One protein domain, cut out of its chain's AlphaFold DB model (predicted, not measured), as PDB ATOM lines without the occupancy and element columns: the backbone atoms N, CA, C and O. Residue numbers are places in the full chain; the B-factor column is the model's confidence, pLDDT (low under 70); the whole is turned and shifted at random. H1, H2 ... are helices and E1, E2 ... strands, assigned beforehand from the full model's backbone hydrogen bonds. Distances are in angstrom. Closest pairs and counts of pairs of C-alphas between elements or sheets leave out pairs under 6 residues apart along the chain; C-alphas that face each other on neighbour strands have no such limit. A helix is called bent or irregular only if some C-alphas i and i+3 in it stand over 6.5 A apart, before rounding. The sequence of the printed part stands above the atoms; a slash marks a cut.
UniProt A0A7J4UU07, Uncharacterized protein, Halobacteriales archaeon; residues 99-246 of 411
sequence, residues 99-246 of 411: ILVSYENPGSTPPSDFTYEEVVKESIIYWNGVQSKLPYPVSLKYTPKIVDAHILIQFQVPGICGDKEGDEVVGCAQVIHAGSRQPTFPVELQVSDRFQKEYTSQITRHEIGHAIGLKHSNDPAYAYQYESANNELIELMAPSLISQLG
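What this domain is: This is residues 99 to 246 of the 411 residues of an uncharacterized protein of Halobacteriales archaeon (UniProt A0A7J4UU07). A strongly twisted sheet of five strands curls round the helix H2, and a second long helix, H1, packs on the same face near the sheet's E2 end; the other face bears no named helix. Three short helices, H3, H4 and H5, lie off the sheet, with H4 and H5 near H2 and H3 far from the middle. The 148 printed residues hold, in chain order, E1, H1, E2, E3, E4, E5, H2, H3, H4 and H5; 69 residues, under half, are in named elements, and the class is mixed, helices and strands. The sheet is mixed, in the order E2, E1, E3, E5, E4. The whole is compact and rounded, with a radius of gyration of the C-alphas of 14.4 A and spans of 40 by 36 by 28 A.

Where its parts are: E1, residues 99 to 104, begins at C-alpha 99 (43.814, 42.197, -54.516) and is 16.7 A long. H1, residues 116 to 129, is 19.9 A long. E2 is residues 139 to 142, E3 residues 151 to 155, E4 residues 171 to 173 and E5 residues 187 to 191. H2, residues 197 to 211, is 20.7 A long and starts at C-alpha 197 (51.962, 24.504, -41.251). H3 is residues 220 to 226, H4 residues 231 to 236, and H5 residues 242 to 245, ending at C-alpha 245 (54.126, 30.393, -31.181).

How they stand to each other: E1 is parallel to E3, with N 102 and O 151 3.0 A apart, and to E2, with N 101 and O 141 2.8 A apart. E3 is parallel to E5, with N 154 and O 189 2.8 A apart. E4 and E5 form an antiparallel hairpin, with N 172 and O 190 2.8 A apart. E1, H1 and E2 make a strand-helix-strand unit, two parallel neighbour strands with a helix between, its crossover right-handed. H1 and H2 are on the same face of the sheet, giving two layers, and touch at a steep tilt of 55 degrees, closest at the C-alphas of Ser 123 and Arg 205, 5.4 A. H2 and H4 only just touch, with 3 pairs of C-alphas within 8 A, the closest His 206 and Leu 236, 6.1 A. Every O i to N i+4 pair is within hydrogen-bond range in H1, H2 and H4; H3, irregular with C-alphas 221 and 224 7.8 A apart, has 0 of 3 and 2 of 4 O i to N i+3 pairs, and H5 is too short for an i+4 pair.

The domain as a whole: The C-alphas farthest apart, of Ser 112 and Ala 221, are 41.4 A apart. The printed part has no cut. The links E1 to H1, E3 to E4 and E4 to E5 are long. Mean pLDDT of the printed part is 88.9; residues 108 to 109, 112, 163 to 168 and 241 to 246 are under 70.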
ATOM      1  N   ILE A  99      42.402  42.118 -54.896       97.56
ATOM      2  CA  ILE A  99      43.814  42.197 -54.516       97.56
ATOM      3  C   ILE A  99      44.460  40.851 -54.837       97.56
ATOM      4  O   ILE A  99      44.137  39.815 -54.249       97.56
ATOM      5  N   LEU A 100      45.376  40.872 -55.799       98.62
ATOM      6  CA  LEU A 100      46.130  39.691 -56.211       98.62
ATOM      7  C   LEU A 100      47.269  39.416 -55.225       98.62
ATOM      8  O   LEU A 100      48.089  40.294 -54.965       98.62
ATOM      9  N   VAL A 101      47.323  38.193 -54.711       98.75
ATOM     10  CA  VAL A 101      48.325  37.728 -53.751       98.75
ATOM     11  C   VAL A 101      49.179  36.661 -54.423       98.75
ATOM     12  O   VAL A 101      48.650  35.687 -54.966       98.75
ATOM     13  N   SER A 102      50.492  36.842 -54.382       98.56
ATOM     14  CA  SER A 102      51.469  35.840 -54.804       98.56
ATOM     15  C   SER A 102      52.438  35.551 -53.664       98.56
ATOM     16  O   SER A 102      52.399  36.211 -52.624       98.56
ATOM     17  N   TYR A 103      53.296  34.558 -53.852       98.31
ATOM     18  CA  TYR A 103      54.341  34.249 -52.891       98.31
ATOM     19  C   TYR A 103      55.638  33.873 -53.593       98.31
ATOM     20  O   TYR A 103      55.643  33.409 -54.735       98.31
ATOM     21  N   GLU A 104      56.727  34.037 -52.865       96.62
ATOM     22  CA  GLU A 104      58.028  33.478 -53.174       96.62
ATOM     23  C   GLU A 104      58.649  32.895 -51.906       96.62
ATOM     24  O   GLU A 104      58.201  33.149 -50.787       96.62
ATOM     25  N   ASN A 105      59.666  32.068 -52.092       91.31
ATOM     26  CA  ASN A 105      60.378  31.426 -50.999       91.31
ATOM     27  C   ASN A 105      61.885  31.660 -51.171       91.31
ATOM     28  O   ASN A 105      62.594  30.759 -51.621       91.31
ATOM     29  N   PRO A 106      62.354  32.895 -50.914       85.00
ATOM     30  CA  PRO A 106      63.778  33.226 -50.887       85.00
ATOM     31  C   PRO A 106      64.509  32.598 -49.692       85.00
ATOM     32  O   PRO A 106      65.738  32.596 -49.680       85.00
ATOM     33  N   GLY A 107      63.766  32.093 -48.699       74.06
ATOM     34  CA  GLY A 107      64.296  31.395 -47.540       74.06
ATOM     35  C   GLY A 107      64.788  29.980 -47.851       74.06
ATOM     36  O   GLY A 107      65.428  29.701 -48.866       74.06
ATOM     37  N   SER A 108      64.526  29.067 -46.925       67.75
ATOM     38  CA  SER A 108      65.010  27.685 -46.976       67.75
ATOM     39  C   SER A 108      64.300  26.866 -48.051       67.75
ATOM     40  O   SER A 108      63.308  27.293 -48.634       67.75
ATOM     41  N   THR A 109      64.772  25.647 -48.314       68.19
ATOM     42  CA  THR A 109      64.047  24.677 -49.152       68.19
ATOM     43  C   THR A 109      62.588  24.550 -48.686       68.19
ATOM     44  O   THR A 109      62.353  24.547 -47.490       68.19
ATOM     45  N   PRO A 110      61.569  24.446 -49.553       71.81
ATOM     46  CA  PRO A 110      60.199  24.274 -49.075       71.81
ATOM     47  C   PRO A 110      60.019  23.007 -48.213       71.81
ATOM     48  O   PRO A 110      60.649  21.984 -48.507       71.81
ATOM     49  N   PRO A 111      59.141  23.041 -47.195       70.44
ATOM     50  CA  PRO A 111      58.774  21.856 -46.427       70.44
ATOM     51  C   PRO A 111      58.116  20.794 -47.321       70.44
ATOM     52  O   PRO A 111      57.522  21.104 -48.355       70.44
ATOM     53  N   SER A 112      58.241  19.519 -46.948       68.81
ATOM     54  CA  SER A 112      57.693  18.388 -47.715       68.81
ATOM     55  C   SER A 112      56.266  18.007 -47.309       68.81
ATOM     56  O   SER A 112      55.565  17.340 -48.069       68.81
ATOM     57  N   ASP A 113      55.860  18.374 -46.096       72.50
ATOM     58  CA  ASP A 113      54.584  18.039 -45.458       72.50
ATOM     59  C   ASP A 113      53.453  19.016 -45.815       72.50
ATOM     60  O   ASP A 113      52.280  18.650 -45.732       72.50
ATOM     61  N   PHE A 114      53.785  20.224 -46.276       86.19
ATOM     62  CA  PHE A 114      52.828  21.188 -46.816       86.19
ATOM     63  C   PHE A 114      53.465  22.065 -47.893       86.19
ATOM     64  O   PHE A 114      54.683  22.122 -48.036       86.19
ATOM     65  N   THR A 115      52.641  22.793 -48.647       92.50
ATOM     66  CA  THR A 115      53.143  23.785 -49.611       92.50
ATOM     67  C   THR A 115      52.819  25.204 -49.166       92.50
ATOM     68  O   THR A 115      51.741  25.476 -48.640       92.50
ATOM     69  N   TYR A 116      53.713  26.150 -49.445       94.44
ATOM     70  CA  TYR A 116      53.420  27.568 -49.230       94.44
ATOM     71  C   TYR A 116      52.213  28.049 -50.052       94.44
ATOM     72  O   TYR A 116      51.435  28.868 -49.571       94.44
ATOM     73  N   GLU A 117      51.976  27.486 -51.243       97.06
ATOM     74  CA  GLU A 117      50.766  27.774 -52.026       97.06
ATOM     75  C   GLU A 117      49.481  27.404 -51.271       97.06
ATOM     76  O   GLU A 117      48.504  28.155 -51.300       97.06
ATOM     77  N   GLU A 118      49.471  26.259 -50.586       96.69
ATOM     78  CA  GLU A 118      48.354  25.825 -49.745       96.69
ATOM     79  C   GLU A 118      48.120  26.807 -48.592       96.69
ATOM     80  O   GLU A 118      46.998  27.288 -48.432       96.69
ATOM     81  N   VAL A 119      49.177  27.193 -47.869       97.75
ATOM     82  CA  VAL A 119      49.108  28.190 -46.784       97.75
ATOM     83  C   VAL A 119      48.543  29.526 -47.279       97.75
ATOM     84  O   VAL A 119      47.649  30.107 -46.653       97.75
ATOM     85  N   VAL A 120      49.015  30.007 -48.432       98.56
ATOM     86  CA  VAL A 120      48.551  31.259 -49.052       98.56
ATOM     87  C   VAL A 120      47.072  31.159 -49.420       98.56
ATOM     88  O   VAL A 120      46.286  32.043 -49.073       98.56
ATOM     89  N   LYS A 121      46.653  30.076 -50.084       98.50
ATOM     90  CA  LYS A 121      45.254  29.878 -50.489       98.50
ATOM     91  C   LYS A 121      44.313  29.746 -49.296       98.50
ATOM     92  O   LYS A 121      43.244  30.352 -49.313       98.50
ATOM     93  N   GLU A 122      44.694  29.003 -48.261       98.19
ATOM     94  CA  GLU A 122      43.910  28.890 -47.026       98.19
ATOM     95  C   GLU A 122      43.774  30.245 -46.320       98.19
ATOM     96  O   GLU A 122      42.694  30.596 -45.845       98.19
ATOM     97  N   SER A 123      44.842  31.046 -46.297       98.50
ATOM     98  CA  SER A 123      44.827  32.395 -45.715       98.50
ATOM     99  C   SER A 123      43.941  33.362 -46.509       98.50
ATOM    100  O   SER A 123      43.206  34.157 -45.926       98.50
ATOM    101  N   ILE A 124      43.938  33.253 -47.841       98.62
ATOM    102  CA  ILE A 124      43.021  33.989 -48.724       98.62
ATOM    103  C   ILE A 124      41.563  33.607 -48.450       98.62
ATOM    104  O   ILE A 124      40.704  34.486 -48.359       98.62
ATOM    105  N   ILE A 125      41.272  32.309 -48.308       98.31
ATOM    106  CA  ILE A 125      39.926  31.816 -47.983       98.31
ATOM    107  C   ILE A 125      39.468  32.374 -46.635       98.31
ATOM    108  O   ILE A 125      38.342  32.864 -46.545       98.31
ATOM    109  N   TYR A 126      40.341  32.347 -45.623       97.69
ATOM    110  CA  TYR A 126      40.065  32.927 -44.310       97.69
ATOM    111  C   TYR A 126      39.641  34.395 -44.433       97.69
ATOM    112  O   TYR A 126      38.520  34.739 -44.061       97.69
ATOM    113  N   TRP A 127      40.478  35.246 -45.038       97.94
ATOM    114  CA  TRP A 127      40.215  36.687 -45.137       97.94
ATOM    115  C   TRP A 127      38.986  37.033 -45.978       97.94
ATOM    116  O   TRP A 127      38.240  37.943 -45.626       97.94
ATOM    117  N   ASN A 128      38.720  36.278 -47.045       97.50
ATOM    118  CA  ASN A 128      37.497  36.439 -47.835       97.50
ATOM    119  C   ASN A 128      36.229  35.986 -47.084       97.50
ATOM    120  O   ASN A 128      35.127  36.388 -47.457       97.50
ATOM    121  N   GLY A 129      36.368  35.133 -46.064       95.62
ATOM    122  CA  GLY A 129      35.272  34.623 -45.238       95.62
ATOM    123  C   GLY A 129      34.986  35.443 -43.976       95.62
ATOM    124  O   GLY A 129      33.940  35.234 -43.349       95.62
ATOM    125  N   VAL A 130      35.873  36.375 -43.603       93.62
ATOM    126  CA  VAL A 130      35.711  37.224 -42.415       93.62
ATOM    127  C   VAL A 130      34.416  38.035 -42.520       93.62
ATOM    128  O   VAL A 130      34.186  38.766 -43.479       93.62
ATOM    129  N   GLN A 131      33.559  37.904 -41.505       90.50
ATOM    130  CA  GLN A 131      32.285  38.634 -41.419       90.50
ATOM    131  C   GLN A 131      32.438  40.025 -40.789       90.50
ATOM    132  O   GLN A 131      31.550  40.869 -40.902       90.50
ATOM    133  N   SER A 132      33.552  40.255 -40.098       89.00
ATOM    134  CA  SER A 132      33.866  41.517 -39.440       89.00
ATOM    135  C   SER A 132      34.106  42.626 -40.456       89.00
ATOM    136  O   SER A 132      34.597  42.396 -41.563       89.00
ATOM    137  N   LYS A 133      33.761  43.857 -40.079       90.00
ATOM    138  CA  LYS A 133      33.939  45.010 -40.956       90.00
ATOM    139  C   LYS A 133      35.430  45.311 -41.124       90.00
ATOM    140  O   LYS A 133      36.079  45.750 -40.181       90.00
ATOM    141  N   LEU A 134      35.943  45.120 -42.338       92.25
ATOM    142  CA  LEU A 134      37.308  45.499 -42.704       92.25
ATOM    143  C   LEU A 134      37.427  47.015 -42.967       92.25
ATOM    144  O   LEU A 134      36.417  47.655 -43.290       92.25
ATOM    145  N   PRO A 135      38.640  47.601 -42.858       92.56
ATOM    146  CA  PRO A 135      38.864  49.039 -43.054       92.56
ATOM    147  C   PRO A 135      38.417  49.560 -44.426       92.56
ATOM    148  O   PRO A 135      37.943  50.689 -44.532       92.56
ATOM    149  N   TYR A 136      38.532  48.728 -45.460       92.88
ATOM    150  CA  TYR A 136      38.011  48.965 -46.804       92.88
ATOM    151  C   TYR A 136      37.642  47.628 -47.466       92.88
ATOM    152  O   TYR A 136      38.077  46.567 -47.011       92.88
ATOM    153  N   PRO A 137      36.806  47.632 -48.523       90.12
ATOM    154  CA  PRO A 137      36.390  46.398 -49.171       90.12
ATOM    155  C   PRO A 137      37.551  45.716 -49.900       90.12
ATOM    156  O   PRO A 137      38.134  46.302 -50.812       90.12
ATOM    157  N   VAL A 138      37.808  44.454 -49.560       92.94
ATOM    158  CA  VAL A 138      38.831  43.618 -50.203       92.94
ATOM    159  C   VAL A 138      38.247  42.283 -50.659       92.94
ATOM    160  O   VAL A 138      37.275  41.781 -50.092       92.94
ATOM    161  N   SER A 139      38.836  41.724 -51.708       96.00
ATOM    162  CA  SER A 139      38.668  40.347 -52.154       96.00
ATOM    163  C   SER A 139      40.037  39.848 -52.589       96.00
ATOM    164  O   SER A 139      40.589  40.308 -53.587       96.00
ATOM    165  N   LEU A 140      40.613  38.949 -51.800       98.38
ATOM    166  CA  LEU A 140      41.940  38.410 -52.058       98.38
ATOM    167  C   LEU A 140      41.857  37.272 -53.076       98.38
ATOM    168  O   LEU A 140      40.930  36.457 -53.036       98.38
ATOM    169  N   LYS A 141      42.841  37.180 -53.969       98.56
ATOM    170  CA  LYS A 141      42.893  36.131 -54.991       98.56
ATOM    171  C   LYS A 141      44.320  35.710 -55.280       98.56
ATOM    172  O   LYS A 141      45.188  36.547 -55.493       98.56
ATOM    173  N   TYR A 142      44.547  34.403 -55.323       98.56
ATOM    174  CA  TYR A 142      45.864  33.862 -55.628       98.56
ATOM    175  C   TYR A 142      46.237  34.115 -57.095       98.56
ATOM    176  O   TYR A 142      45.424  33.876 -57.993       98.56
ATOM    177  N   THR A 143      47.476  34.541 -57.332       98.25
ATOM    178  CA  THR A 143      48.107  34.560 -58.653       98.25
ATOM    179  C   THR A 143      49.480  33.882 -58.597       98.25
ATOM    180  O   THR A 143      50.293  34.221 -57.735       98.25
ATOM    181  N   PRO A 144      49.801  32.961 -59.525       96.94
ATOM    182  CA  PRO A 144      51.146  32.392 -59.626       96.94
ATOM    183  C   PRO A 144      52.150  33.363 -60.278       96.94
ATOM    184  O   PRO A 144      53.337  33.067 -60.360       96.94
ATOM    185  N   LYS A 145      51.687  34.505 -60.807       96.88
ATOM    186  CA  LYS A 145      52.536  35.507 -61.458       96.88
ATOM    187  C   LYS A 145      52.879  36.618 -60.472       96.88
ATOM    188  O   LYS A 145      52.068  37.517 -60.263       96.88
ATOM    189  N   ILE A 146      54.103  36.592 -59.948       96.19
ATOM    190  CA  ILE A 146      54.622  37.612 -59.018       96.19
ATOM    191  C   ILE A 146      54.502  39.029 -59.603       96.19
ATOM    192  O   ILE A 146      54.129  39.957 -58.900       96.19
ATOM    193  N   VAL A 147      54.730  39.193 -60.910       96.19
ATOM    194  CA  VAL A 147      54.640  40.498 -61.597       96.19
ATOM    195  C   VAL A 147      53.242  41.128 -61.588       96.19
ATOM    196  O   VAL A 147      53.126  42.334 -61.775       96.19
ATOM    197  N   ASP A 148      52.197  40.325 -61.375       96.62
ATOM    198  CA  ASP A 148      50.809  40.791 -61.296       96.62
ATOM    199  C   ASP A 148      50.364  40.999 -59.832       96.62
ATOM    200  O   ASP A 148      49.225  41.389 -59.570       96.62
ATOM    201  N   ALA A 149      51.222  40.678 -58.858       98.00
ATOM    202  CA  ALA A 149      50.864  40.664 -57.451       98.00
ATOM    203  C   ALA A 149      50.725  42.083 -56.880       98.00
ATOM    204  O   ALA A 149      51.586  42.943 -57.055       98.00
ATOM    205  N   HIS A 150      49.646  42.302 -56.131       98.31
ATOM    206  CA  HIS A 150      49.484  43.478 -55.281       98.31
ATOM    207  C   HIS A 150      50.112  43.249 -53.905       98.31
ATOM    208  O   HIS A 150      50.645  44.189 -53.327       98.31
ATOM    209  N   ILE A 151      50.054  42.012 -53.399       98.56
ATOM    210  CA  ILE A 151      50.731  41.554 -52.181       98.56
ATOM    211  C   ILE A 151      51.665  40.403 -52.561       98.56
ATOM    212  O   ILE A 151      51.227  39.448 -53.210       98.56
ATOM    213  N   LEU A 152      52.925  40.483 -52.137       98.50
ATOM    214  CA  LEU A 152      53.914  39.417 -52.277       98.50
ATOM    215  C   LEU A 152      54.314  38.909 -50.892       98.50
ATOM    216  O   LEU A 152      54.813  39.669 -50.067       98.50
ATOM    217  N   ILE A 153      54.087  37.620 -50.655       98.50
ATOM    218  CA  ILE A 153      54.457  36.935 -49.414       98.50
ATOM    219  C   ILE A 153      55.826  36.282 -49.606       98.50
ATOM    220  O   ILE A 153      55.972  35.406 -50.455       98.50
ATOM    221  N   GLN A 154      56.816  36.697 -48.825       96.19
ATOM    222  CA  GLN A 154      58.156  36.118 -48.807       96.19
ATOM    223  C   GLN A 154      58.273  35.157 -47.625       96.19
ATOM    224  O   GLN A 154      58.276  35.586 -46.470       96.19
ATOM    225  N   PHE A 155      58.378  33.861 -47.906       93.38
ATOM    226  CA  PHE A 155      58.675  32.870 -46.876       93.38
ATOM    227  C   PHE A 155      60.181  32.860 -46.597       93.38
ATOM    228  O   PHE A 155      60.978  32.408 -47.418       93.38
ATOM    229  N   GLN A 156      60.558  33.462 -45.471       85.69
ATOM    230  CA  GLN A 156      61.918  33.570 -44.948       85.69
ATOM    231  C   GLN A 156      61.867  34.090 -43.509       85.69
ATOM    232  O   GLN A 156      60.922  34.785 -43.131       85.69
ATOM    233  N   VAL A 157      62.905  33.824 -42.717       78.44
ATOM    234  CA  VAL A 157      63.078  34.483 -41.413       78.44
ATOM    235  C   VAL A 157      63.068  36.009 -41.615       78.44
ATOM    236  O   VAL A 157      63.884  36.507 -42.398       78.44
ATOM    237  N   PRO A 158      62.160  36.755 -40.956       81.31
ATOM    238  CA  PRO A 158      62.126  38.204 -41.081       81.31
ATOM    239  C   PRO A 158      63.411  38.839 -40.551       81.31
ATOM    240  O   PRO A 158      63.964  38.397 -39.547       81.31
ATOM    241  N   GLY A 159      63.871  39.890 -41.228       73.06
ATOM    242  CA  GLY A 159      64.970  40.720 -40.736       73.06
ATOM    243  C   GLY A 159      64.466  41.785 -39.759       73.06
ATOM    244  O   GLY A 159      63.827  41.500 -38.751       73.06
ATOM    245  N   ILE A 160      64.736  43.049 -40.084       72.81
ATOM    246  CA  ILE A 160      64.259  44.205 -39.317       72.81
ATOM    247  C   ILE A 160      62.807  44.511 -39.696       72.81
ATOM    248  O   ILE A 160      62.502  44.681 -40.878       72.81
ATOM    249  N   CYS A 161      61.925  44.654 -38.701       79.12
ATOM    250  CA  CYS A 161      60.531  45.037 -38.912       79.12
ATOM    251  C   CYS A 161      60.176  46.336 -38.178       79.12
ATOM    252  O   CYS A 161      59.835  46.347 -36.993       79.12
ATOM    253  N   GLY A 162      60.236  47.462 -38.894       75.81
ATOM    254  CA  GLY A 162      60.045  48.785 -38.292       75.81
ATOM    255  C   GLY A 162      61.125  49.080 -37.247       75.81
ATOM    256  O   GLY A 162      62.307  48.952 -37.541       75.81
ATOM    257  N   ASP A 163      60.715  49.447 -36.029       66.69
ATOM    258  CA  ASP A 163      61.623  49.694 -34.893       66.69
ATOM    259  C   ASP A 163      61.939  48.415 -34.088       66.69
ATOM    260  O   ASP A 163      62.504  48.481 -32.992       66.69
ATOM    261  N   LYS A 164      61.492  47.248 -34.568       65.62
ATOM    262  CA  LYS A 164      61.747  45.949 -33.943       65.62
ATOM    263  C   LYS A 164      62.858  45.231 -34.700       65.62
ATOM    264  O   LYS A 164      62.765  45.017 -35.908       65.62
ATOM    265  N   GLU A 165      63.880  44.839 -33.952       53.84
ATOM    266  CA  GLU A 165      64.988  44.006 -34.408       53.84
ATOM    267  C   GLU A 165      65.043  42.734 -33.557       53.84
ATOM    268  O   GLU A 165      64.682  42.755 -32.375       53.84
ATOM    269  N   GLY A 166      65.535  41.650 -34.152       54.38
ATOM    270  CA  GLY A 166      65.937  40.444 -33.436       54.38
ATOM    271  C   GLY A 166      64.914  39.308 -33.413       54.38
ATOM    272  O   GLY A 166      63.898  39.315 -34.105       54.38
ATOM    273  N   ASP A 167      65.239  38.313 -32.589       51.09
ATOM    274  CA  ASP A 167      64.698  36.950 -32.537       51.09
ATOM    275  C   ASP A 167      63.177  36.858 -32.336       51.09
ATOM    276  O   ASP A 167      62.609  35.793 -32.536       51.09
ATOM    277  N   GLU A 168      62.512  37.952 -31.948       61.84
ATOM    278  CA  GLU A 168      61.074  38.012 -31.648       61.84
ATOM    279  C   GLU A 168      60.162  38.276 -32.842       61.84
ATOM    280  O   GLU A 168      58.943  38.119 -32.727       61.84
ATOM    281  N   VAL A 169      60.727  38.625 -33.997       75.88
ATOM    282  CA  VAL A 169      59.953  38.922 -35.202       75.88
ATOM    283  C   VAL A 169      59.693  37.637 -35.994       75.88
ATOM    284  O   VAL A 169      60.573  37.080 -36.642       75.88
ATOM    285  N   VAL A 170      58.447  37.165 -35.962       83.25
ATOM    286  CA  VAL A 170      57.996  35.957 -36.687       83.25
ATOM    287  C   VAL A 170      57.394  36.255 -38.060       83.25
ATOM    288  O   VAL A 170      57.335  35.375 -38.921       83.25
ATOM    289  N   GLY A 171      56.970  37.496 -38.269       89.50
ATOM    290  CA  GLY A 171      56.437  38.016 -39.516       89.50
ATOM    291  C   GLY A 171      56.602  39.531 -39.567       89.50
ATOM    292  O   GLY A 171      56.849  40.176 -38.543       89.50
ATOM    293  N   CYS A 172      56.543  40.090 -40.769       91.56
ATOM    294  CA  CYS A 172      56.612  41.526 -40.964       91.56
ATOM    295  C   CYS A 172      55.767  41.982 -42.147       91.56
ATOM    296  O   CYS A 172      55.996  41.563 -43.280       91.56
ATOM    297  N   ALA A 173      54.862  42.922 -41.898       93.69
ATOM    298  CA  ALA A 173      54.069  43.577 -42.921       93.69
ATOM    299  C   ALA A 173      53.835  45.048 -42.580       93.69
ATOM    300  O   ALA A 173      53.598  45.432 -41.431       93.69
ATOM    301  N   GLN A 174      53.826  45.890 -43.612       92.38
ATOM    302  CA  GLN A 174      53.346  47.259 -43.468       92.38
ATOM    303  C   GLN A 174      51.820  47.300 -43.332       92.38
ATOM    304  O   GLN A 174      51.098  46.557 -44.000       92.38
ATOM    305  N   VAL A 175      51.315  48.231 -42.516       94.69
ATOM    306  CA  VAL A 175      49.870  48.470 -42.418       94.69
ATOM    307  C   VAL A 175      49.411  49.413 -43.523       94.69
ATOM    308  O   VAL A 175      49.804  50.581 -43.558       94.69
ATOM    309  N   ILE A 176      48.531  48.930 -44.399       96.00
ATOM    310  CA  ILE A 176      47.997  49.713 -45.518       96.00
ATOM    311  C   ILE A 176      46.690  50.397 -45.106       96.00
ATOM    312  O   ILE A 176      45.614  49.799 -45.127       96.00
ATOM    313  N   HIS A 177      46.781  51.661 -44.701       93.56
ATOM    314  CA  HIS A 177      45.658  52.414 -44.138       93.56
ATOM    315  C   HIS A 177      44.622  52.848 -45.189       93.56
ATOM    316  O   HIS A 177      44.976  53.283 -46.287       93.56
ATOM    317  N   ALA A 178      43.339  52.804 -44.817       92.19
ATOM    318  CA  ALA A 178      42.242  53.363 -45.611       92.19
ATOM    319  C   ALA A 178      42.505  54.840 -45.961       92.19
ATOM    320  O   ALA A 178      42.979  55.600 -45.114       92.19
ATOM    321  N   GLY A 179      42.224  55.237 -47.203       90.06
ATOM    322  CA  GLY A 179      42.415  56.610 -47.690       90.06
ATOM    323  C   GLY A 179      43.878  57.072 -47.791       90.06
ATOM    324  O   GLY A 179      44.137  58.243 -48.079       90.06
ATOM    325  N   SER A 180      44.851  56.186 -47.553       92.12
ATOM    326  CA  SER A 180      46.263  56.497 -47.779       92.12
ATOM    327  C   SER A 180      46.592  56.575 -49.273       92.12
ATOM    328  O   SER A 180      45.825  56.142 -50.137       92.12
ATOM    329  N   ARG A 181      47.755  57.152 -49.600       90.81
ATOM    330  CA  ARG A 181      48.271  57.109 -50.970       90.81
ATOM    331  C   ARG A 181      48.503  55.652 -51.370       90.81
ATOM    332  O   ARG A 181      49.013  54.877 -50.566       90.81
ATOM    333  N   GLN A 182      48.210  55.335 -52.630       91.19
ATOM    334  CA  GLN A 182      48.485  54.024 -53.205       91.19
ATOM    335  C   GLN A 182      49.924  53.570 -52.898       91.19
ATOM    336  O   GLN A 182      50.862  54.333 -53.181       91.19
ATOM    337  N   PRO A 183      50.107  52.372 -52.310       91.75
ATOM    338  CA  PRO A 183      51.428  51.858 -51.995       91.75
ATOM    339  C   PRO A 183      52.175  51.473 -53.275       91.75
ATOM    340  O   PRO A 183      51.601  51.349 -54.358       91.75
ATOM    341  N   THR A 184      53.484  51.276 -53.141       93.69
ATOM    342  CA  THR A 184      54.263  50.640 -54.209       93.69
ATOM    343  C   THR A 184      53.892  49.162 -54.250       93.69
ATOM    344  O   THR A 184      53.760  48.543 -53.197       93.69
ATOM    345  N   PHE A 185      53.700  48.621 -55.453       94.19
ATOM    346  CA  PHE A 185      53.396  47.208 -55.644       94.19
ATOM    347  C   PHE A 185      54.626  46.423 -56.126       94.19
ATOM    348  O   PHE A 185      55.375  46.954 -56.954       94.19
ATOM    349  N   PRO A 186      54.791  45.167 -55.670       96.69
ATOM    350  CA  PRO A 186      53.954  44.509 -54.662       96.69
ATOM    351  C   PRO A 186      54.177  45.086 -53.251       96.69
ATOM    352  O   PRO A 186      55.260  45.556 -52.919       96.69
ATOM    353  N   VAL A 187      53.136  45.054 -52.416       96.56
ATOM    354  CA  VAL A 187      53.283  45.193 -50.965       96.56
ATOM    355  C   VAL A 187      53.930  43.911 -50.465       96.56
ATOM    356  O   VAL A 187      53.308  42.850 -50.486       96.56
ATOM    357  N   GLU A 188      55.189  44.010 -50.064       95.62
ATOM    358  CA  GLU A 188      55.956  42.880 -49.555       95.62
ATOM    359  C   GLU A 188      55.643  42.650 -48.077       95.62
ATOM    360  O   GLU A 188      55.591  43.592 -47.277       95.62
ATOM    361  N   LEU A 189      55.425  41.387 -47.727       95.62
ATOM    362  CA  LEU A 189      55.388  40.927 -46.348       95.62
ATOM    363  C   LEU A 189      56.258  39.682 -46.191       95.62
ATOM    364  O   LEU A 189      56.378  38.884 -47.120       95.62
ATOM    365  N   GLN A 190      56.854  39.519 -45.017       93.81
ATOM    366  CA  GLN A 190      57.738  38.408 -44.676       93.81
ATOM    367  C   GLN A 190      57.061  37.512 -43.648       93.81
ATOM    368  O   GLN A 190      56.475  38.000 -42.684       93.81
ATOM    369  N   VAL A 191      57.151  36.201 -43.844       92.50
ATOM    370  CA  VAL A 191      56.634  35.186 -42.922       92.50
ATOM    371  C   VAL A 191      57.738  34.176 -42.675       92.50
ATOM    372  O   VAL A 191      58.271  33.613 -43.630       92.50
ATOM    373  N   SER A 192      58.050  33.918 -41.406       86.19
ATOM    374  CA  SER A 192      59.067  32.934 -41.042       86.19
ATOM    375  C   SER A 192      58.771  31.559 -41.649       86.19
ATOM    376  O   SER A 192      57.678  31.011 -41.501       86.19
ATOM    377  N   ASP A 193      59.781  30.991 -42.305       82.12
ATOM    378  CA  ASP A 193      59.774  29.674 -42.945       82.12
ATOM    379  C   ASP A 193      60.092  28.525 -41.966       82.12
ATOM    380  O   ASP A 193      60.219  27.373 -42.379       82.12
ATOM    381  N   ARG A 194      60.229  28.838 -40.669       76.81
ATOM    382  CA  ARG A 194      60.718  27.924 -39.619       76.81
ATOM    383  C   ARG A 194      59.643  27.151 -38.882       76.81
ATOM    384  O   ARG A 194      59.964  26.277 -38.081       76.81
ATOM    385  N   PHE A 195      58.388  27.496 -39.104       78.56
ATOM    386  CA  PHE A 195      57.293  26.951 -38.329       78.56
ATOM    387  C   PHE A 195      56.573  25.823 -39.068       78.56
ATOM    388  O   PHE A 195      56.576  25.738 -40.296       78.56
ATOM    389  N   GLN A 196      55.894  24.966 -38.307       76.94
ATOM    390  CA  GLN A 196      54.948  23.996 -38.863       76.94
ATOM    391  C   GLN A 196      53.796  24.707 -39.592       76.94
ATOM    392  O   GLN A 196      53.593  25.921 -39.440       76.94
ATOM    393  N   LYS A 197      53.032  23.959 -40.398       84.81
ATOM    394  CA  LYS A 197      51.962  24.504 -41.251       84.81
ATOM    395  C   LYS A 197      50.989  25.394 -40.472       84.81
ATOM    396  O   LYS A 197      50.609  26.459 -40.960       84.81
ATOM    397  N   GLU A 198      50.577  24.969 -39.279       85.06
ATOM    398  CA  GLU A 198      49.569  25.632 -38.448       85.06
ATOM    399  C   GLU A 198      50.007  27.048 -38.064       85.06
ATOM    400  O   GLU A 198      49.291  28.020 -38.320       85.06
ATOM    401  N   TYR A 199      51.216  27.168 -37.521       86.25
ATOM    402  CA  TYR A 199      51.813  28.437 -37.117       86.25
ATOM    403  C   TYR A 199      52.188  29.298 -38.324       86.25
ATOM    404  O   TYR A 199      51.894  30.491 -38.334       86.25
ATOM    405  N   THR A 200      52.735  28.698 -39.387       89.75
ATOM    406  CA  THR A 200      53.010  29.414 -40.644       89.75
ATOM    407  C   THR A 200      51.725  30.031 -41.198       89.75
ATOM    408  O   THR A 200      51.716  31.188 -41.618       89.75
ATOM    409  N   SER A 201      50.605  29.306 -41.135       93.75
ATOM    410  CA  SER A 201      49.293  29.807 -41.552       93.75
ATOM    411  C   SER A 201      48.757  30.902 -40.634       93.75
ATOM    412  O   SER A 201      48.176  31.869 -41.122       93.75
ATOM    413  N   GLN A 202      48.947  30.780 -39.319       93.06
ATOM    414  CA  GLN A 202      48.559  31.814 -38.359       93.06
ATOM    415  C   GLN A 202      49.311  33.127 -38.617       93.06
ATOM    416  O   GLN A 202      48.673  34.169 -38.760       93.06
ATOM    417  N   ILE A 203      50.638  33.062 -38.753       93.62
ATOM    418  CA  ILE A 203      51.487  34.226 -39.042       93.62
ATOM    419  C   ILE A 203      51.117  34.810 -40.408       93.62
ATOM    420  O   ILE A 203      50.858  36.002 -40.518       93.62
ATOM    421  N   THR A 204      50.972  33.973 -41.442       97.12
ATOM    422  CA  THR A 204      50.571  34.434 -42.784       97.12
ATOM    423  C   THR A 204      49.252  35.207 -42.747       97.12
ATOM    424  O   THR A 204      49.129  36.268 -43.361       97.12
ATOM    425  N   ARG A 205      48.250  34.711 -42.009       97.94
ATOM    426  CA  ARG A 205      46.971  35.417 -41.852       97.94
ATOM    427  C   ARG A 205      47.163  36.742 -41.117       97.94
ATOM    428  O   ARG A 205      46.628  37.735 -41.599       97.94
ATOM    429  N   HIS A 206      47.933  36.768 -40.029       96.62
ATOM    430  CA  HIS A 206      48.248  37.985 -39.274       96.62
ATOM    431  C   HIS A 206      48.870  39.071 -40.169       96.62
ATOM    432  O   HIS A 206      48.351  40.185 -40.242       96.62
ATOM    433  N   GLU A 207      49.912  38.721 -40.927       97.19
ATOM    434  CA  GLU A 207      50.625  39.664 -41.797       97.19
ATOM    435  C   GLU A 207      49.753  40.174 -42.953       97.19
ATOM    436  O   GLU A 207      49.774  41.362 -43.288       97.19
ATOM    437  N   ILE A 208      48.902  39.317 -43.533       98.38
ATOM    438  CA  ILE A 208      47.900  39.772 -44.509       98.38
ATOM    439  C   ILE A 208      46.927  40.765 -43.858       98.38
ATOM    440  O   ILE A 208      46.538  41.734 -44.507       98.38
ATOM    441  N   GLY A 209      46.566  40.574 -42.585       97.62
ATOM    442  CA  GLY A 209      45.733  41.501 -41.815       97.62
ATOM    443  C   GLY A 209      46.299  42.921 -41.797       97.62
ATOM    444  O   GLY A 209      45.573  43.883 -42.066       97.62
ATOM    445  N   HIS A 210      47.607  43.057 -41.577       96.88
ATOM    446  CA  HIS A 210      48.309  44.332 -41.718       96.88
ATOM    447  C   HIS A 210      48.254  44.864 -43.154       96.88
ATOM    448  O   HIS A 210      47.855  46.015 -43.371       96.88
ATOM    449  N   ALA A 211      48.545  44.019 -44.145       97.25
ATOM    450  CA  ALA A 211      48.511  44.405 -45.554       97.25
ATOM    451  C   ALA A 211      47.118  44.866 -46.037       97.25
ATOM    452  O   ALA A 211      47.036  45.605 -47.018       97.25
ATOM    453  N   ILE A 212      46.033  44.497 -45.347       96.38
ATOM    454  CA  ILE A 212      44.660  44.974 -45.611       96.38
ATOM    455  C   ILE A 212      44.157  46.024 -44.598       96.38
ATOM    456  O   ILE A 212      42.975  46.372 -44.579       96.38
ATOM    457  N   GLY A 213      45.056  46.565 -43.770       95.56
ATOM    458  CA  GLY A 213      44.832  47.781 -42.983       95.56
ATOM    459  C   GLY A 213      44.475  47.594 -41.510       95.56
ATOM    460  O   GLY A 213      44.142  48.582 -40.845       95.56
ATOM    461  N   LEU A 214      44.531  46.372 -40.984       96.25
ATOM    462  CA  LEU A 214      44.322  46.111 -39.560       96.25
ATOM    463  C   LEU A 214      45.610  46.362 -38.767       96.25
ATOM    464  O   LEU A 214      46.706  46.014 -39.204       96.25
ATOM    465  N   LYS A 215      45.488  46.987 -37.597       95.25
ATOM    466  CA  LYS A 215      46.586  47.144 -36.626       95.25
ATOM    467  C   LYS A 215      46.601  45.964 -35.655       95.25
ATOM    468  O   LYS A 215      45.992  44.943 -35.934       95.25
ATOM    469  N   HIS A 216      47.343  46.049 -34.554       94.31
ATOM    470  CA  HIS A 216      47.195  45.054 -33.494       94.31
ATOM    471  C   HIS A 216      45.928  45.323 -32.685       94.31
ATOM    472  O   HIS A 216      45.607  46.473 -32.387       94.31
ATOM    473  N   SER A 217      45.213  44.263 -32.308       94.62
ATOM    474  CA  SER A 217      43.925  44.360 -31.604       94.62
ATOM    475  C   SER A 217      44.026  44.967 -30.204       94.62
ATOM    476  O   SER A 217      43.044  45.490 -29.677       94.62
ATOM    477  N   ASN A 218      45.219  44.939 -29.612       90.94
ATOM    478  CA  ASN A 218      45.510  45.543 -28.320       90.94
ATOM    479  C   ASN A 218      46.007  46.997 -28.414       90.94
ATOM    480  O   ASN A 218      46.274  47.587 -27.367       90.94
ATOM    481  N   ASP A 219      46.128  47.580 -29.614       93.12
ATOM    482  CA  ASP A 219      46.442  48.999 -29.786       93.12
ATOM    483  C   ASP A 219      45.184  49.846 -29.497       93.12
ATOM    484  O   ASP A 219      44.226  49.824 -30.282       93.12
ATOM    485  N   PRO A 220      45.155  50.637 -28.404       92.88
ATOM    486  CA  PRO A 220      43.977  51.418 -28.040       92.88
ATOM    487  C   PRO A 220      43.574  52.439 -29.108       92.88
ATOM    488  O   PRO A 220      42.398  52.791 -29.195       92.88
ATOM    489  N   ALA A 221      44.521  52.908 -29.930       93.56
ATOM    490  CA  ALA A 221      44.232  53.851 -31.004       93.56
ATOM    491  C   ALA A 221      43.423  53.213 -32.145       93.56
ATOM    492  O   ALA A 221      42.772  53.939 -32.897       93.56
ATOM    493  N   TYR A 222      43.427  51.880 -32.256       93.25
ATOM    494  CA  TYR A 222      42.765  51.123 -33.323       93.25
ATOM    495  C   TYR A 222      41.713  50.127 -32.821       93.25
ATOM    496  O   TYR A 222      41.177  49.357 -33.614       93.25
ATOM    497  N   ALA A 223      41.328  50.195 -31.542       92.31
ATOM    498  CA  ALA A 223      40.294  49.333 -30.960       92.31
ATOM    499  C   ALA A 223      38.965  49.351 -31.749       92.31
ATOM    500  O   ALA A 223      38.281  48.332 -31.839       92.31
ATOM    501  N   TYR A 224      38.638  50.480 -32.393       92.75
ATOM    502  CA  TYR A 224      37.448  50.632 -33.240       92.75
ATOM    503  C   TYR A 224      37.406  49.648 -34.426       92.75
ATOM    504  O   TYR A 224      36.324  49.308 -34.905       92.75
ATOM    505  N   GLN A 225      38.560  49.159 -34.902       94.25
ATOM    506  CA  GLN A 225      38.634  48.165 -35.983       94.25
ATOM    507  C   GLN A 225      38.049  46.805 -35.561       94.25
ATOM    508  O   GLN A 225      37.661  46.009 -36.413       94.25
ATOM    509  N   TYR A 226      37.929  46.558 -34.252       95.44
ATOM    510  CA  TYR A 226      37.531  45.273 -33.678       95.44
ATOM    511  C   TYR A 226      36.150  45.290 -33.017       95.44
ATOM    512  O   TYR A 226      35.712  44.269 -32.499       95.44
ATOM    513  N   GLU A 227      35.406  46.398 -33.074       92.81
ATOM    514  CA  GLU A 227      34.064  46.495 -32.468       92.81
ATOM    515  C   GLU A 227      33.058  45.478 -33.040       92.81
ATOM    516  O   GLU A 227      32.114  45.079 -32.361       92.81
ATOM    517  N   SER A 228      33.270  45.045 -34.287       91.62
ATOM    518  CA  SER A 228      32.482  44.000 -34.964       91.62
ATOM    519  C   SER A 228      33.233  42.668 -35.111       91.62
ATOM    520  O   SER A 228      32.776  41.766 -35.821       91.62
ATOM    521  N   ALA A 229      34.410  42.555 -34.493       93.56
ATOM    522  CA  ALA A 229      35.246  41.370 -34.570       93.56
ATOM    523  C   ALA A 229      34.742  40.258 -33.645       93.56
ATOM    524  O   ALA A 229      34.244  40.511 -32.549       93.56
ATOM    525  N   ASN A 230      34.878  39.009 -34.094       93.56
ATOM    526  CA  ASN A 230      34.766  37.862 -33.200       93.56
ATOM    527  C   ASN A 230      36.080  37.685 -32.412       93.56
ATOM    528  O   ASN A 230      37.111  38.264 -32.755       93.56
ATOM    529  N   ASN A 231      36.049  36.855 -31.367       92.62
ATOM    530  CA  ASN A 231      37.238  36.600 -30.547       92.62
ATOM    531  C   ASN A 231      38.399  36.013 -31.363       92.62
ATOM    532  O   ASN A 231      39.542  36.343 -31.088       92.62
ATOM    533  N   GLU A 232      38.103  35.205 -32.384       92.94
ATOM    534  CA  GLU A 232      39.114  34.598 -33.255       92.94
ATOM    535  C   GLU A 232      39.923  35.650 -34.027       92.94
ATOM    536  O   GLU A 232      41.145  35.579 -34.056       92.94
ATOM    537  N   LEU A 233      39.272  36.664 -34.611       94.81
ATOM    538  CA  LEU A 233      39.966  37.756 -35.300       94.81
ATOM    539  C   LEU A 233      40.727  38.659 -34.316       94.81
ATOM    540  O   LEU A 233      41.813  39.139 -34.636       94.81
ATOM    541  N   ILE A 234      40.164  38.898 -33.127       94.62
ATOM    542  CA  ILE A 234      40.832  39.670 -32.068       94.62
ATOM    543  C   ILE A 234      42.120  38.966 -31.629       94.62
ATOM    544  O   ILE A 234      43.145  39.626 -31.480       94.62
ATOM    545  N   GLU A 235      42.065  37.647 -31.444       92.81
ATOM    546  CA  GLU A 235      43.207  36.814 -31.076       92.81
ATOM    547  C   GLU A 235      44.225  36.724 -32.215       92.81
ATOM    548  O   GLU A 235      45.409  36.944 -31.979       92.81
ATOM    549  N   LEU A 236      43.774  36.513 -33.457       93.88
ATOM    550  CA  LEU A 236      44.649  36.489 -34.629       93.88
ATOM    551  C   LEU A 236      45.444  37.788 -34.778       93.88
ATOM    552  O   LEU A 236      46.628  37.736 -35.090       93.88
ATOM    553  N   MET A 237      44.803  38.943 -34.582       95.00
ATOM    554  CA  MET A 237      45.446  40.252 -34.730       95.00
ATOM    555  C   MET A 237      46.068  40.780 -33.432       95.00
ATOM    556  O   MET A 237      46.540  41.917 -33.406       95.00
ATOM    557  N   ALA A 238      46.079  40.010 -32.344       91.12
ATOM    558  CA  ALA A 238      46.913  40.347 -31.195       91.12
ATOM    559  C   ALA A 238      48.401  40.212 -31.585       91.12
ATOM    560  O   ALA A 238      48.711  39.449 -32.500       91.12
ATOM    561  N   PRO A 239      49.334  40.929 -30.932       83.69
ATOM    562  CA  PRO A 239      50.752  40.785 -31.236       83.69
ATOM    563  C   PRO A 239      51.186  39.327 -31.093       83.69
ATOM    564  O   PRO A 239      51.014  38.729 -30.031       83.69
ATOM    565  N   SER A 240      51.758  38.778 -32.160       72.06
ATOM    566  CA  SER A 240      52.305  37.427 -32.156       72.06
ATOM    567  C   SER A 240      53.590  37.410 -31.331       72.06
ATOM    568  O   SER A 240      54.596  37.986 -31.736       72.06
ATOM    569  N   LEU A 241      53.562  36.781 -30.156       66.56
ATOM    570  CA  LEU A 241      54.751  36.594 -29.322       66.56
ATOM    571  C   LEU A 241      55.366  35.218 -29.607       66.56
ATOM    572  O   LEU A 241      54.631  34.228 -29.614       66.56
ATOM    573  N   ILE A 242      56.699  35.114 -29.750       61.91
ATOM    574  CA  ILE A 242      57.371  33.800 -29.904       61.91
ATOM    575  C   ILE A 242      56.926  32.833 -28.804       61.91
ATOM    576  O   ILE A 242      56.659  31.667 -29.066       61.91
ATOM    577  N   SER A 243      56.805  33.322 -27.567       56.69
ATOM    578  CA  SER A 243      56.430  32.509 -26.405       56.69
ATOM    579  C   SER A 243      55.057  31.837 -26.534       56.69
ATOM    580  O   SER A 243      54.778  30.888 -25.805       56.69
ATOM    581  N   GLN A 244      54.211  32.311 -27.453       61.97
ATOM    582  CA  GLN A 244      52.900  31.746 -27.779       61.97
ATOM    583  C   GLN A 244      52.922  30.899 -29.060       61.97
ATOM    584  O   GLN A 244      52.087  30.012 -29.217       61.97
ATOM    585  N   LEU A 245      53.882  31.157 -29.952       64.00
ATOM    586  CA  LEU A 245      54.126  30.393 -31.181       64.00
ATOM    587  C   LEU A 245      55.068  29.200 -30.965       64.00
ATOM    588  O   LEU A 245      55.266  28.385 -31.859       64.00
ATOM    589  N   GLY A 246      55.608  29.083 -29.754       51.09
ATOM    590  CA  GLY A 246      56.142  27.857 -29.185       51.09
ATOM    591  C   GLY A 246      57.541  27.467 -29.636       51.09
ATOM    592  O   GLY A 246      58.211  26.807 -28.852       51.09
TER     593      GLY A 246